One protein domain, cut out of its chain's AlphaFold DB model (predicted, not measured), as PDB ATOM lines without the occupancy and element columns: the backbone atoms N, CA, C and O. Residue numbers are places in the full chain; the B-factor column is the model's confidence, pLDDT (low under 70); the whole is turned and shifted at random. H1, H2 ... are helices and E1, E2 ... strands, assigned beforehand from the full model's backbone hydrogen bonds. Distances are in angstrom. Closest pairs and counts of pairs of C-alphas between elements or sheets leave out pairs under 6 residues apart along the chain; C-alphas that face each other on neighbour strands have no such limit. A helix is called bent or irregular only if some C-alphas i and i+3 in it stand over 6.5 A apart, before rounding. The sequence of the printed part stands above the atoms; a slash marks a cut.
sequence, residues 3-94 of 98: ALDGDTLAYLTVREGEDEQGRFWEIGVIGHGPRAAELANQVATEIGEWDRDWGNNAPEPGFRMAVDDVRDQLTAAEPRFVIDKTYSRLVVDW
ATOM      1  N   ALA A   3     -27.241  16.253  96.166       91.38
ATOM      2  CA  ALA A   3     -26.974  17.517  96.835       91.38
ATOM      3  C   ALA A   3     -28.019  18.550  96.411       91.38
ATOM      4  O   ALA A   3     -28.558  18.493  95.303       91.38
ATOM      5  N   LEU A   4     -28.314  19.492  97.300       93.06
ATOM      6  CA  LEU A   4     -29.369  20.472  97.100       93.06
ATOM      7  C   LEU A   4     -28.891  21.831  97.597       93.06
ATOM      8  O   LEU A   4     -28.435  21.939  98.731       93.06
ATOM      9  N   ASP A   5     -29.049  22.859  96.776       90.94
ATOM     10  CA  ASP A   5     -28.678  24.223  97.135       90.94
ATOM     11  C   ASP A   5     -29.709  25.206  96.560       90.94
ATOM     12  O   ASP A   5     -29.851  25.363  95.346       90.94
ATOM     13  N   GLY A   6     -30.499  25.822  97.445       90.19
ATOM     14  CA  GLY A   6     -31.656  26.630  97.057       90.19
ATOM     15  C   GLY A   6     -32.672  25.828  96.234       90.19
ATOM     16  O   GLY A   6     -33.229  24.836  96.717       90.19
ATOM     17  N   ASP A   7     -32.911  26.274  95.003       93.50
ATOM     18  CA  ASP A   7     -33.781  25.673  93.983       93.50
ATOM     19  C   ASP A   7     -33.020  24.795  92.968       93.50
ATOM     20  O   ASP A   7     -33.567  24.407  91.935       93.50
ATOM     21  N   THR A   8     -31.762  24.459  93.267       95.75
ATOM     22  CA  THR A   8     -30.893  23.629  92.430       95.75
ATOM     23  C   THR A   8     -30.641  22.270  93.082       95.75
ATOM     24  O   THR A   8     -30.394  22.175  94.284       95.75
ATOM     25  N   LEU A   9     -30.687  21.210  92.276       95.62
ATOM     26  CA  LEU A   9     -30.464  19.813  92.655       95.62
ATOM     27  C   LEU A   9     -29.309  19.243  91.831       95.62
ATOM     28  O   LEU A   9     -29.273  19.446  90.623       95.62
ATOM     29  N   ALA A  10     -28.419  18.466  92.441       97.44
ATOM     30  CA  ALA A  10     -27.447  17.642  91.727       97.44
ATOM     31  C   ALA A  10     -27.520  16.200  92.220       97.44
ATOM     32  O   ALA A  10     -27.619  15.965  93.422       97.44
ATOM     33  N   TYR A  11     -27.479  15.223  91.322       95.62
ATOM     34  CA  TYR A  11     -27.584  13.808  91.680       95.62
ATOM     35  C   TYR A  11     -26.586  12.954  90.914       95.62
ATOM     36  O   TYR A  11     -26.145  13.301  89.818       95.62
ATOM     37  N   LEU A  12     -26.237  11.826  91.529       95.56
ATOM     38  CA  LEU A  12     -25.271  10.896  90.967       95.56
ATOM     39  C   LEU A  12     -25.907  10.026  89.895       95.56
ATOM     40  O   LEU A  12     -27.012   9.503  90.063       95.56
ATOM     41  N   THR A  13     -25.147   9.806  88.840       95.12
ATOM     42  CA  THR A  13     -25.370   8.750  87.864       95.12
ATOM     43  C   THR A  13     -24.218   7.771  87.936       95.12
ATOM     44  O   THR A  13     -23.088   8.154  88.227       95.12
ATOM     45  N   VAL A  14     -24.495   6.510  87.641       94.94
ATOM     46  CA  VAL A  14     -23.472   5.472  87.570       94.94
ATOM     47  C   VAL A  14     -23.548   4.850  86.189       94.94
ATOM     48  O   VAL A  14     -24.638   4.504  85.731       94.94
ATOM     49  N   ARG A  15     -22.399   4.725  85.531       95.44
ATOM     50  CA  ARG A  15     -22.273   4.072  84.232       95.44
ATOM     51  C   ARG A  15     -21.250   2.948  84.327       95.44
ATOM     52  O   ARG A  15     -20.136   3.163  84.788       95.44
ATOM     53  N   GLU A  16     -21.641   1.757  83.896       97.00
ATOM     54  CA  GLU A  16     -20.723   0.629  83.718       97.00
ATOM     55  C   GLU A  16     -19.945   0.808  82.407       97.00
ATOM     56  O   GLU A  16     -20.500   1.273  81.404       97.00
ATOM     57  N   GLY A  17     -18.667   0.448  82.414       96.31
ATOM     58  CA  GLY A  17     -17.817   0.435  81.229       96.31
ATOM     59  C   GLY A  17     -16.778  -0.679  81.289       96.31
ATOM     60  O   GLY A  17     -16.593  -1.312  82.324       96.31
ATOM     61  N   GLU A  18     -16.114  -0.931  80.168       97.69
ATOM     62  CA  GLU A  18     -15.054  -1.933  80.054       97.69
ATOM     63  C   GLU A  18     -13.946  -1.400  79.142       97.69
ATOM     64  O   GLU A  18     -14.232  -0.788  78.109       97.69
ATOM     65  N   ASP A  19     -12.694  -1.603  79.544       95.75
ATOM     66  CA  ASP A  19     -11.499  -1.278  78.766       95.75
ATOM     67  C   ASP A  19     -10.443  -2.401  78.861       95.75
ATOM     68  O   ASP A  19     -10.719  -3.496  79.353       95.75
ATOM     69  N   GLU A  20      -9.224  -2.157  78.365       97.12
ATOM     70  CA  GLU A  20      -8.126  -3.140  78.392       97.12
ATOM     71  C   GLU A  20      -7.718  -3.580  79.813       97.12
ATOM     72  O   GLU A  20      -7.103  -4.636  79.970       97.12
ATOM     73  N   GLN A  21      -8.044  -2.799  80.848       95.56
ATOM     74  CA  GLN A  21      -7.805  -3.134  82.257       95.56
ATOM     75  C   GLN A  21      -8.995  -3.866  82.905       95.56
ATOM     76  O   GLN A  21      -8.880  -4.346  84.036       95.56
ATOM     77  N   GLY A  22     -10.109  -4.010  82.183       97.12
ATOM     78  CA  GLY A  22     -11.305  -4.734  82.593       97.12
ATOM     79  C   GLY A  22     -12.502  -3.821  82.848       97.12
ATOM     80  O   GLY A  22     -12.603  -2.707  82.336       97.12
ATOM     81  N   ARG A  23     -13.461  -4.319  83.635       96.94
ATOM     82  CA  ARG A  23     -14.686  -3.581  83.954       96.94
ATOM     83  C   ARG A  23     -14.422  -2.444  84.941       96.94
ATOM     84  O   ARG A  23     -13.848  -2.670  86.006       96.94
ATOM     85  N   PHE A  24     -14.985  -1.276  84.654       94.19
ATOM     86  CA  PHE A  24     -14.986  -0.112  85.534       94.19
ATOM     87  C   PHE A  24     -16.395   0.453  85.756       94.19
ATOM     88  O   PHE A  24     -17.355   0.132  85.050       94.19
ATOM     89  N   TRP A  25     -16.501   1.320  86.762       93.50
ATOM     90  CA  TRP A  25     -17.700   2.091  87.072       93.50
ATOM     91  C   TRP A  25     -17.349   3.573  87.081       93.50
ATOM     92  O   TRP A  25     -16.454   4.000  87.805       93.50
ATOM     93  N   GLU A  26     -18.061   4.355  86.282       92.88
ATOM     94  CA  GLU A  26     -17.914   5.803  86.201       92.88
ATOM     95  C   GLU A  26     -19.034   6.476  86.994       92.88
ATOM     96  O   GLU A  26     -20.219   6.169  86.813       92.88
ATOM     97  N   ILE A  27     -18.653   7.406  87.870       93.00
ATOM     98  CA  ILE A  27     -19.592   8.260  88.593       93.00
ATOM     99  C   ILE A  27     -19.742   9.568  87.823       93.00
ATOM    100  O   ILE A  27     -18.782  10.310  87.639       93.00
ATOM    101  N   GLY A  28     -20.967   9.850  87.390       95.00
ATOM    102  CA  GLY A  28     -21.355  11.133  86.817       95.00
ATOM    103  C   GLY A  28     -22.202  11.943  87.793       95.00
ATOM    104  O   GLY A  28     -22.795  11.399  88.727       95.00
ATOM    105  N   VAL A  29     -22.288  13.250  87.555       97.62
ATOM    106  CA  VAL A  29     -23.159  14.154  88.308       97.62
ATOM    107  C   VAL A  29     -23.992  14.962  87.327       97.62
ATOM    108  O   VAL A  29     -23.450  15.616  86.438       97.62
ATOM    109  N   ILE A  30     -25.311  14.937  87.498       97.69
ATOM    110  CA  ILE A  30     -26.236  15.761  86.719       97.69
ATOM    111  C   ILE A  30     -26.845  16.811  87.639       97.69
ATOM    112  O   ILE A  30     -27.397  16.473  88.686       97.69
ATOM    113  N   GLY A  31     -26.755  18.076  87.231       97.69
ATOM    114  CA  GLY A  31     -27.403  19.205  87.891       97.69
ATOM    115  C   GLY A  31     -28.700  19.621  87.195       97.69
ATOM    116  O   GLY A  31     -28.789  19.580  85.969       97.69
ATOM    117  N   HIS A  32     -29.671  20.094  87.974       97.81
ATOM    118  CA  HIS A  32     -30.912  20.731  87.526       97.81
ATOM    119  C   HIS A  32     -31.172  22.008  88.316       97.81
ATOM    120  O   HIS A  32     -30.949  22.046  89.524       97.81
ATOM    121  N   GLY A  33     -31.706  23.024  87.641       96.94
ATOM    122  CA  GLY A  33     -32.037  24.320  88.235       96.94
ATOM    123  C   GLY A  33     -31.059  25.438  87.850       96.94
ATOM    124  O   GLY A  33     -30.139  25.217  87.058       96.94
ATOM    125  N   PRO A  34     -31.259  26.652  88.384       97.25
ATOM    126  CA  PRO A  34     -30.526  27.850  87.966       97.25
ATOM    127  C   PRO A  34     -29.007  27.778  88.150       97.25
ATOM    128  O   PRO A  34     -28.280  28.389  87.374       97.25
ATOM    129  N   ARG A  35     -28.522  27.012  89.138       95.81
ATOM    130  CA  ARG A  35     -27.087  26.808  89.416       95.81
ATOM    131  C   ARG A  35     -26.632  25.372  89.155       95.81
ATOM    132  O   ARG A  35     -25.686  24.890  89.772       95.81
ATOM    133  N   ALA A  36     -27.311  24.668  88.246       96.88
ATOM    134  CA  ALA A  36     -27.078  23.253  87.950       96.88
ATOM    135  C   ALA A  36     -25.598  22.908  87.735       96.88
ATOM    136  O   ALA A  36     -25.093  21.968  88.345       96.88
ATOM    137  N   ALA A  37     -24.906  23.674  86.888       97.56
ATOM    138  CA  ALA A  37     -23.501  23.431  86.572       97.56
ATOM    139  C   ALA A  37     -22.587  23.647  87.787       97.56
ATOM    140  O   ALA A  37     -21.695  22.842  88.028       97.56
ATOM    141  N   GLU A  38     -22.827  24.699  88.572       96.81
ATOM    142  CA  GLU A  38     -22.043  25.002  89.774       96.81
ATOM    143  C   GLU A  38     -22.175  23.885  90.810       96.81
ATOM    144  O   GLU A  38     -21.167  23.342  91.260       96.81
ATOM    145  N   LEU A  39     -23.411  23.482  91.128       96.44
ATOM    146  CA  LEU A  39     -23.652  22.435  92.116       96.44
ATOM    147  C   LEU A  39     -23.150  21.067  91.630       96.44
ATOM    148  O   LEU A  39     -22.577  20.313  92.412       96.44
ATOM    149  N   ALA A  40     -23.322  20.744  90.342       97.50
ATOM    150  CA  ALA A  40     -22.795  19.503  89.779       97.50
ATOM    151  C   ALA A  40     -21.261  19.454  89.841       97.50
ATOM    152  O   ALA A  40     -20.702  18.438  90.254       97.50
ATOM    153  N   ASN A  41     -20.589  20.559  89.500       96.94
ATOM    154  CA  ASN A  41     -19.134  20.670  89.591       96.94
ATOM    155  C   ASN A  41     -18.649  20.569  91.038       96.94
ATOM    156  O   ASN A  41     -17.680  19.863  91.292       96.94
ATOM    157  N   GLN A  42     -19.328  21.215  91.990       95.69
ATOM    158  CA  GLN A  42     -18.995  21.092  93.410       95.69
ATOM    159  C   GLN A  42     -19.067  19.631  93.863       95.69
ATOM    160  O   GLN A  42     -18.109  19.120  94.430       95.69
ATOM    161  N   VAL A  43     -20.164  18.928  93.566       95.56
ATOM    162  CA  VAL A  43     -20.309  17.510  93.933       95.56
ATOM    163  C   VAL A  43     -19.233  16.644  93.272       95.56
ATOM    164  O   VAL A  43     -18.655  15.793  93.943       95.56
ATOM    165  N   ALA A  44     -18.935  16.861  91.989       95.75
ATOM    166  CA  ALA A  44     -17.890  16.117  91.287       95.75
ATOM    167  C   ALA A  44     -16.496  16.362  91.894       95.75
ATOM    168  O   ALA A  44     -15.741  15.409  92.096       95.75
ATOM    169  N   THR A  45     -16.175  17.611  92.242       94.44
ATOM    170  CA  THR A  45     -14.932  17.970  92.938       94.44
ATOM    171  C   THR A  45     -14.839  17.269  94.286       94.44
ATOM    172  O   THR A  45     -13.832  16.625  94.562       94.44
ATOM    173  N   GLU A  46     -15.891  17.335  95.100       92.75
ATOM    174  CA  GLU A  46     -15.904  16.738  96.438       92.75
ATOM    175  C   GLU A  46     -15.782  15.203  96.395       92.75
ATOM    176  O   GLU A  46     -15.090  14.621  97.227       92.75
ATOM    177  N   ILE A  47     -16.365  14.538  95.386       91.50
ATOM    178  CA  ILE A  47     -16.157  13.098  95.139       91.50
ATOM    179  C   ILE A  47     -14.699  12.805  94.773       91.50
ATOM    180  O   ILE A  47     -14.106  11.872  95.311       91.50
ATOM    181  N   GLY A  48     -14.116  13.590  93.864       91.56
ATOM    182  CA  GLY A  48     -12.734  13.397  93.427       91.56
ATOM    183  C   GLY A  48     -11.711  13.663  94.534       91.56
ATOM    184  O   GLY A  48     -10.717  12.946  94.636       91.56
ATOM    185  N   GLU A  49     -11.945  14.671  95.377       91.38
ATOM    186  CA  GLU A  49     -11.142  14.917  96.580       91.38
ATOM    187  C   GLU A  49     -11.279  13.771  97.578       91.38
ATOM    188  O   GLU A  49     -10.272  13.267  98.066       91.38
ATOM    189  N   TRP A  50     -12.506  13.315  97.843       89.81
ATOM    190  CA  TRP A  50     -12.748  12.196  98.748       89.81
ATOM    191  C   TRP A  50     -11.995  10.936  98.317       89.81
ATOM    192  O   TRP A  50     -11.299  10.334  99.136       89.81
ATOM    193  N   ASP A  51     -12.115  10.546  97.046       89.50
ATOM    194  CA  ASP A  51     -11.458   9.358  96.496       89.50
ATOM    195  C   ASP A  51      -9.928   9.450  96.598       89.50
ATOM    196  O   ASP A  51      -9.279   8.531  97.101       89.50
ATOM    197  N   ARG A  52      -9.356  10.597  96.210       90.44
ATOM    198  CA  ARG A  52      -7.907  10.835  96.246       90.44
ATOM    199  C   ARG A  52      -7.346  10.837  97.665       90.44
ATOM    200  O   ARG A  52      -6.280  10.270  97.911       90.44
ATOM    201  N   ASP A  53      -8.026  11.518  98.579       89.50
ATOM    202  CA  ASP A  53      -7.474  11.822  99.893       89.50
ATOM    203  C   ASP A  53      -7.711  10.694 100.890       89.50
ATOM    204  O   ASP A  53      -6.857  10.435 101.738       89.50
ATOM    205  N   TRP A  54      -8.856  10.023 100.801       86.56
ATOM    206  CA  TRP A  54      -9.304   9.093 101.829       86.56
ATOM    207  C   TRP A  54      -9.799   7.758 101.269       86.56
ATOM    208  O   TRP A  54      -9.533   6.701 101.854       86.56
ATOM    209  N   GLY A  55     -10.546   7.804 100.165       86.38
ATOM    210  CA  GLY A  55     -11.273   6.670  99.612       86.38
ATOM    211  C   GLY A  55     -12.159   6.004 100.669       86.38
ATOM    212  O   GLY A  55     -12.936   6.653 101.371       86.38
ATOM    213  N   ASN A  56     -12.003   4.691 100.827       86.44
ATOM    214  CA  ASN A  56     -12.756   3.903 101.810       86.44
ATOM    215  C   ASN A  56     -12.277   4.078 103.264       86.44
ATOM    216  O   ASN A  56     -12.892   3.518 104.166       86.44
ATOM    217  N   ASN A  57     -11.195   4.826 103.507       88.31
ATOM    218  CA  ASN A  57     -10.628   5.048 104.844       88.31
ATOM    219  C   ASN A  57     -10.948   6.445 105.394       88.31
ATOM    220  O   ASN A  57     -10.247   6.948 106.273       88.31
ATOM    221  N   ALA A  58     -11.956   7.103 104.831       83.06
ATOM    222  CA  ALA A  58     -12.327   8.445 105.231       83.06
ATOM    223  C   ALA A  58     -12.894   8.504 106.649       83.06
ATOM    224  O   ALA A  58     -13.564   7.565 107.089       83.06
ATOM    225  N   PRO A  59     -12.668   9.623 107.358       86.62
ATOM    226  CA  PRO A  59     -13.400   9.907 108.580       86.62
ATOM    227  C   PRO A  59     -14.905   9.977 108.296       86.62
ATOM    228  O   PRO A  59     -15.336  10.359 107.205       86.62
ATOM    229  N   GLU A  60     -15.707   9.632 109.302       89.38
ATOM    230  CA  GLU A  60     -17.158   9.754 109.202       89.38
ATOM    231  C   GLU A  60     -17.552  11.217 108.927       89.38
ATOM    232  O   GLU A  60     -17.061  12.122 109.613       89.38
ATOM    233  N   PRO A  61     -18.424  11.474 107.937       89.31
ATOM    234  CA  PRO A  61     -18.897  12.821 107.670       89.31
ATOM    235  C   PRO A  61     -19.764  13.334 108.825       89.31
ATOM    236  O   PRO A  61     -20.616  12.623 109.363       89.31
ATOM    237  N   GLY A  62     -19.558  14.597 109.182       91.50
ATOM    238  CA  GLY A  62     -20.361  15.322 110.150       91.50
ATOM    239  C   GLY A  62     -21.632  15.875 109.515       91.50
ATOM    240  O   GLY A  62     -21.620  16.441 108.421       91.50
ATOM    241  N   PHE A  63     -22.743  15.745 110.237       93.50
ATOM    242  CA  PHE A  63     -24.026  16.348 109.881       93.50
ATOM    243  C   PHE A  63     -24.519  17.178 111.057       93.50
ATOM    244  O   PHE A  63     -24.739  16.658 112.151       93.50
ATOM    245  N   ARG A  64     -24.705  18.479 110.840       95.62
ATOM    246  CA  ARG A  64     -25.220  19.402 111.857       95.62
ATOM    247  C   ARG A  64     -26.441  20.109 111.305       95.62
ATOM    248  O   ARG A  64     -26.389  20.629 110.196       95.62
ATOM    249  N   MET A  65     -27.525  20.141 112.071       96.06
ATOM    250  CA  MET A  65     -28.778  20.758 111.648       96.06
ATOM    251  C   MET A  65     -29.274  21.746 112.697       96.06
ATOM    252  O   MET A  65     -29.216  21.470 113.893       96.06
ATOM    253  N   ALA A  66     -29.794  22.872 112.227       97.38
ATOM    254  CA  ALA A  66     -30.538  23.830 113.027       97.38
ATOM    255  C   ALA A  66     -31.851  24.171 112.311       97.38
ATOM    256  O   ALA A  66     -31.943  24.091 111.083       97.38
ATOM    257  N   VAL A  67     -32.874  24.510 113.088       96.75
ATOM    258  CA  VAL A  67     -34.244  24.763 112.622       96.75
ATOM    259  C   VAL A  67     -34.749  26.094 113.162       96.75
ATOM    260  O   VAL A  67     -34.128  26.662 114.062       96.75
ATOM    261  N   ASP A  68     -35.864  26.573 112.612       94.88
ATOM    262  CA  ASP A  68     -36.539  27.804 113.038       94.88
ATOM    263  C   ASP A  68     -35.565  28.998 113.117       94.88
ATOM    264  O   ASP A  68     -34.621  29.100 112.330       94.88
ATOM    265  N   ASP A  69     -35.772  29.900 114.076       93.12
ATOM    266  CA  ASP A  69     -35.039  31.164 114.200       93.12
ATOM    267  C   ASP A  69     -33.550  30.991 114.555       93.12
ATOM    268  O   ASP A  69     -32.762  31.929 114.441       93.12
ATOM    269  N   VAL A  70     -33.129  29.795 114.984       94.75
ATOM    270  CA  VAL A  70     -31.721  29.514 115.315       94.75
ATOM    271  C   VAL A  70     -30.932  28.957 114.130       94.75
ATOM    272  O   VAL A  70     -29.717  28.784 114.232       94.75
ATOM    273  N   ARG A  71     -31.580  28.705 112.985       95.38
ATOM    274  CA  ARG A  71     -30.932  28.143 111.788       95.38
ATOM    275  C   ARG A  71     -29.723  28.953 111.314       95.38
ATOM    276  O   ARG A  71     -28.705  28.374 110.945       95.38
ATOM    277  N   ASP A  72     -29.809  30.279 111.378       92.06
ATOM    278  CA  ASP A  72     -28.766  31.175 110.868       92.06
ATOM    279  C   ASP A  72     -27.542  31.221 111.794       92.06
ATOM    280  O   ASP A  72     -26.462  31.640 111.381       92.06
ATOM    281  N   GLN A  73     -27.684  30.719 113.026       94.50
ATOM    282  CA  GLN A  73     -26.583  30.560 113.976       94.50
ATOM    283  C   GLN A  73     -25.717  29.338 113.646       94.50
ATOM    284  O   GLN A  73     -24.565  29.261 114.082       94.50
ATOM    285  N   LEU A  74     -26.232  28.387 112.855       94.81
ATOM    286  CA  LEU A  74     -25.441  27.268 112.361       94.81
ATOM    287  C   LEU A  74     -24.516  27.752 111.241       94.81
ATOM    288  O   LEU A  74     -24.878  27.810 110.063       94.81
ATOM    289  N   THR A  75     -23.297  28.096 111.645       88.81
ATOM    290  CA  THR A  75     -22.202  28.477 110.757       88.81
ATOM    291  C   THR A  75     -21.203  27.330 110.599       88.81
ATOM    292  O   THR A  75     -21.139  26.383 111.397       88.81
ATOM    293  N   ALA A  76     -20.429  27.388 109.523       84.81
ATOM    294  CA  ALA A  76     -19.309  26.499 109.279       84.81
ATOM    295  C   ALA A  76     -18.250  27.276 108.505       84.81
ATOM    296  O   ALA A  76     -18.589  27.976 107.553       84.81
ATOM    297  N   ALA A  77     -16.994  27.177 108.938       83.50
ATOM    298  CA  ALA A  77     -15.896  27.885 108.287       83.50
ATOM    299  C   ALA A  77     -15.644  27.339 106.873       83.50
ATOM    300  O   ALA A  77     -15.483  28.108 105.935       83.50
ATOM    301  N   GLU A  78     -15.676  26.011 106.724       85.00
ATOM    302  CA  GLU A  78     -15.409  25.321 105.461       85.00
ATOM    303  C   GLU A  78     -16.359  24.122 105.264       85.00
ATOM    304  O   GLU A  78     -15.920  22.970 105.268       85.00
ATOM    305  N   PRO A  79     -17.679  24.351 105.143       89.69
ATOM    306  CA  PRO A  79     -18.615  23.266 104.887       89.69
ATOM    307  C   PRO A  79     -18.386  22.681 103.494       89.69
ATOM    308  O   PRO A  79     -18.050  23.401 102.552       89.69
ATOM    309  N   ARG A  80     -18.625  21.377 103.349       90.81
ATOM    310  CA  ARG A  80     -18.611  20.715 102.037       90.81
ATOM    311  C   ARG A  80     -19.920  20.952 101.309       90.81
ATOM    312  O   ARG A  80     -19.919  21.287 100.130       90.81
ATOM    313  N   PHE A  81     -21.026  20.881 102.049       92.62
ATOM    314  CA  PHE A  81     -22.345  21.274 101.571       92.62
ATOM    315  C   PHE A  81     -23.132  22.011 102.651       92.62
ATOM    316  O   PHE A  81     -23.063  21.680 103.837       92.62
ATOM    317  N   VAL A  82     -23.933  22.982 102.215       93.12
ATOM    318  CA  VAL A  82     -24.944  23.641 103.043       93.12
ATOM    319  C   VAL A  82     -26.276  23.528 102.323       93.12
ATOM    320  O   VAL A  82     -26.441  24.048 101.225       93.12
ATOM    321  N   ILE A  83     -27.229  22.847 102.947       92.56
ATOM    322  CA  ILE A  83     -28.602  22.776 102.460       92.56
ATOM    323  C   ILE A  83     -29.396  23.823 103.233       92.56
ATOM    324  O   ILE A  83     -29.781  23.613 104.386       92.56
ATOM    325  N   ASP A  84     -29.603  24.965 102.583       92.81
ATOM    326  CA  ASP A  84     -30.269  26.126 103.161       92.81
ATOM    327  C   ASP A  84     -31.745  26.172 102.740       92.81
ATOM    328  O   ASP A  84     -32.068  26.385 101.570       92.81
ATOM    329  N   LYS A  85     -32.658  25.911 103.682       91.31
ATOM    330  CA  LYS A  85     -34.114  25.887 103.464       91.31
ATOM    331  C   LYS A  85     -34.848  26.829 104.401       91.31
ATOM    332  O   LYS A  85     -34.401  27.064 105.513       91.31
ATOM    333  N   THR A  86     -36.036  27.275 104.004       91.94
ATOM    334  CA  THR A  86     -36.841  28.261 104.746       91.94
ATOM    335  C   THR A  86     -36.897  28.028 106.260       91.94
ATOM    336  O   THR A  86     -36.763  28.979 107.017       91.94
ATOM    337  N   TYR A  87     -37.035  26.775 106.704       93.56
ATOM    338  CA  TYR A  87     -37.196  26.429 108.124       93.56
ATOM    339  C   TYR A  87     -36.038  25.620 108.712       93.56
ATOM    340  O   TYR A  87     -36.085  25.221 109.872       93.56
ATOM    341  N   SER A  88     -35.003  25.334 107.922       94.88
ATOM    342  CA  SER A  88     -33.881  24.518 108.379       94.88
ATOM    343  C   SER A  88     -32.596  24.821 107.631       94.88
ATOM    344  O   SER A  88     -32.594  25.217 106.464       94.88
ATOM    345  N   ARG A  89     -31.477  24.615 108.311       95.56
ATOM    346  CA  ARG A  89     -30.148  24.599 107.713       95.56
ATOM    347  C   ARG A  89     -29.470  23.299 108.111       95.56
ATOM    348  O   ARG A  89     -29.384  22.996 109.299       95.56
ATOM    349  N   LEU A  90     -28.990  22.550 107.123       95.25
ATOM    350  CA  LEU A  90     -28.149  21.370 107.317       95.25
ATOM    351  C   LEU A  90     -26.760  21.667 106.756       95.25
ATOM    352  O   LEU A  90     -26.624  22.035 105.593       95.25
ATOM    353  N   VAL A  91     -25.742  21.491 107.586       95.06
ATOM    354  CA  VAL A  91     -24.339  21.542 107.190       95.06
ATOM    355  C   VAL A  91     -23.790  20.125 107.156       95.06
ATOM    356  O   VAL A  91     -23.965  19.372 108.117       95.06
ATOM    357  N   VAL A  92     -23.111  19.798 106.061       92.81
ATOM    358  CA  VAL A  92     -22.367  18.552 105.881       92.81
ATOM    359  C   VAL A  92     -20.886  18.884 105.756       92.81
ATOM    360  O   VAL A  92     -20.510  19.738 104.945       92.81
ATOM    361  N   ASP A  93     -20.047  18.224 106.550       91.56
ATOM    362  CA  ASP A  93     -18.601  18.417 106.520       91.56
ATOM    363  C   ASP A  93     -17.797  17.130 106.745       91.56
ATOM    364  O   ASP A  93     -18.284  16.124 107.251       91.56
ATOM    365  N   TRP A  94     -16.542  17.163 106.304       89.44
ATOM    366  CA  TRP A  94     -15.494  16.199 106.632       89.44
ATOM    367  C   TRP A  94     -14.126  16.869 106.412       89.44
ATOM    368  O   TRP A  94     -14.029  17.816 105.615       89.44
TER     369      TRP A  94
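Overview. This is residues 3 to 94 of the 98 residues of the protein "Protein-L-isoaspartate(D-aspartate) O-methyltransferase" of Microbispora rosea (UniProt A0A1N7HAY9). Two small three-stranded sheets stand edge to edge, E1 of one beside E5 of the other, and the long helix H1 slants over one face of the first sheet. The long hairpin E2 and E3 makes an arm of that first sheet, whose tip, residues 18 to 23, sticks out, while the short helix H2 packs on the second sheet. The printed part has 92 residues, with two named helices and six named strands in the order E1 E2 E3 H1 E4 H2 E5 E6; the sheets, E1 - E2 - E3 and E4 - E6 - E5, are antiparallel throughout. The class is mixed, helices and strands; the whole is loose, with a radius of gyration of the C-alphas of 15.8 A, and flat, spanning 56 by 31 by 16 A.

Along the chain. Find C-alpha 3 at (-26.974, 17.517, 96.835), where E1, residues 3 to 5, begins. E2, residues 8 to 19, runs 34.4 A to C-alpha 19 at (-11.499, -1.278, 78.766), and E3, residues 22 to 32, runs 32.5 A. H1 holds residues 36 to 53 and is 25.6 A long. Look next for E4 at residues 62 to 67, 17.0 A long, H2 at 68 to 73, E5 at 81 to 85, and E6 at 88 to 93, 16.6 A long, ending at C-alpha 93 at (-18.601, 18.417, 106.520).

Arrangement. Begin with E1 E2 E3, a meander, each strand the antiparallel neighbour of the one before. Between E1 and E2, N 3 and O 10 are 2.8 A apart; between E2 and E3, N 13 and O 28 are 2.8 A apart. H1 is on this sheet, making two layers, a helix on one face of a sheet, at a height of 8.1 A. It lies over E2, slantwise to the strands at 52 degrees on the local plane; its closest C-alphas to E3 are Ala 40 and Gly 31, 5.0 A apart. Now step to E5, which touches E1: their closest C-alphas, Ile 83 and Asp 5, are 5.5 A apart. In its sheet, N 83 of E5 and O 90 of E6 are within hydrogen-bond range at 2.8 A, and so are N 64 of E4 and O 91 of E6 at 3.0 A. E4, H2 and E5 form a split strand-helix-strand unit, two strands running the same way with E6 between them, and its crossover is right-handed. H2 is on this sheet at a height of 5.6 A; the closest C-alphas of H2 and E6, Arg 71 and Arg 89, are 5.5 A apart. H2 is irregular, with C-alphas 69 and 72 7.1 A apart. In H1 every O i to N i+4 pair is within hydrogen-bond range; in H2 0 of 2 are, beside 2 of 3 O i to N i+3 pairs. H1 and H2 are apart.

Size, cuts and confidence. The two C-alphas farthest apart, those of Glu 20 and Asp 69, are 56.4 A apart. The printed part has no cut, and no link is long; those from H1 to E4 and from H2 to E5 are short, the others tight. The mean pLDDT of the printed part is 93.4, and no printed residue is under 70.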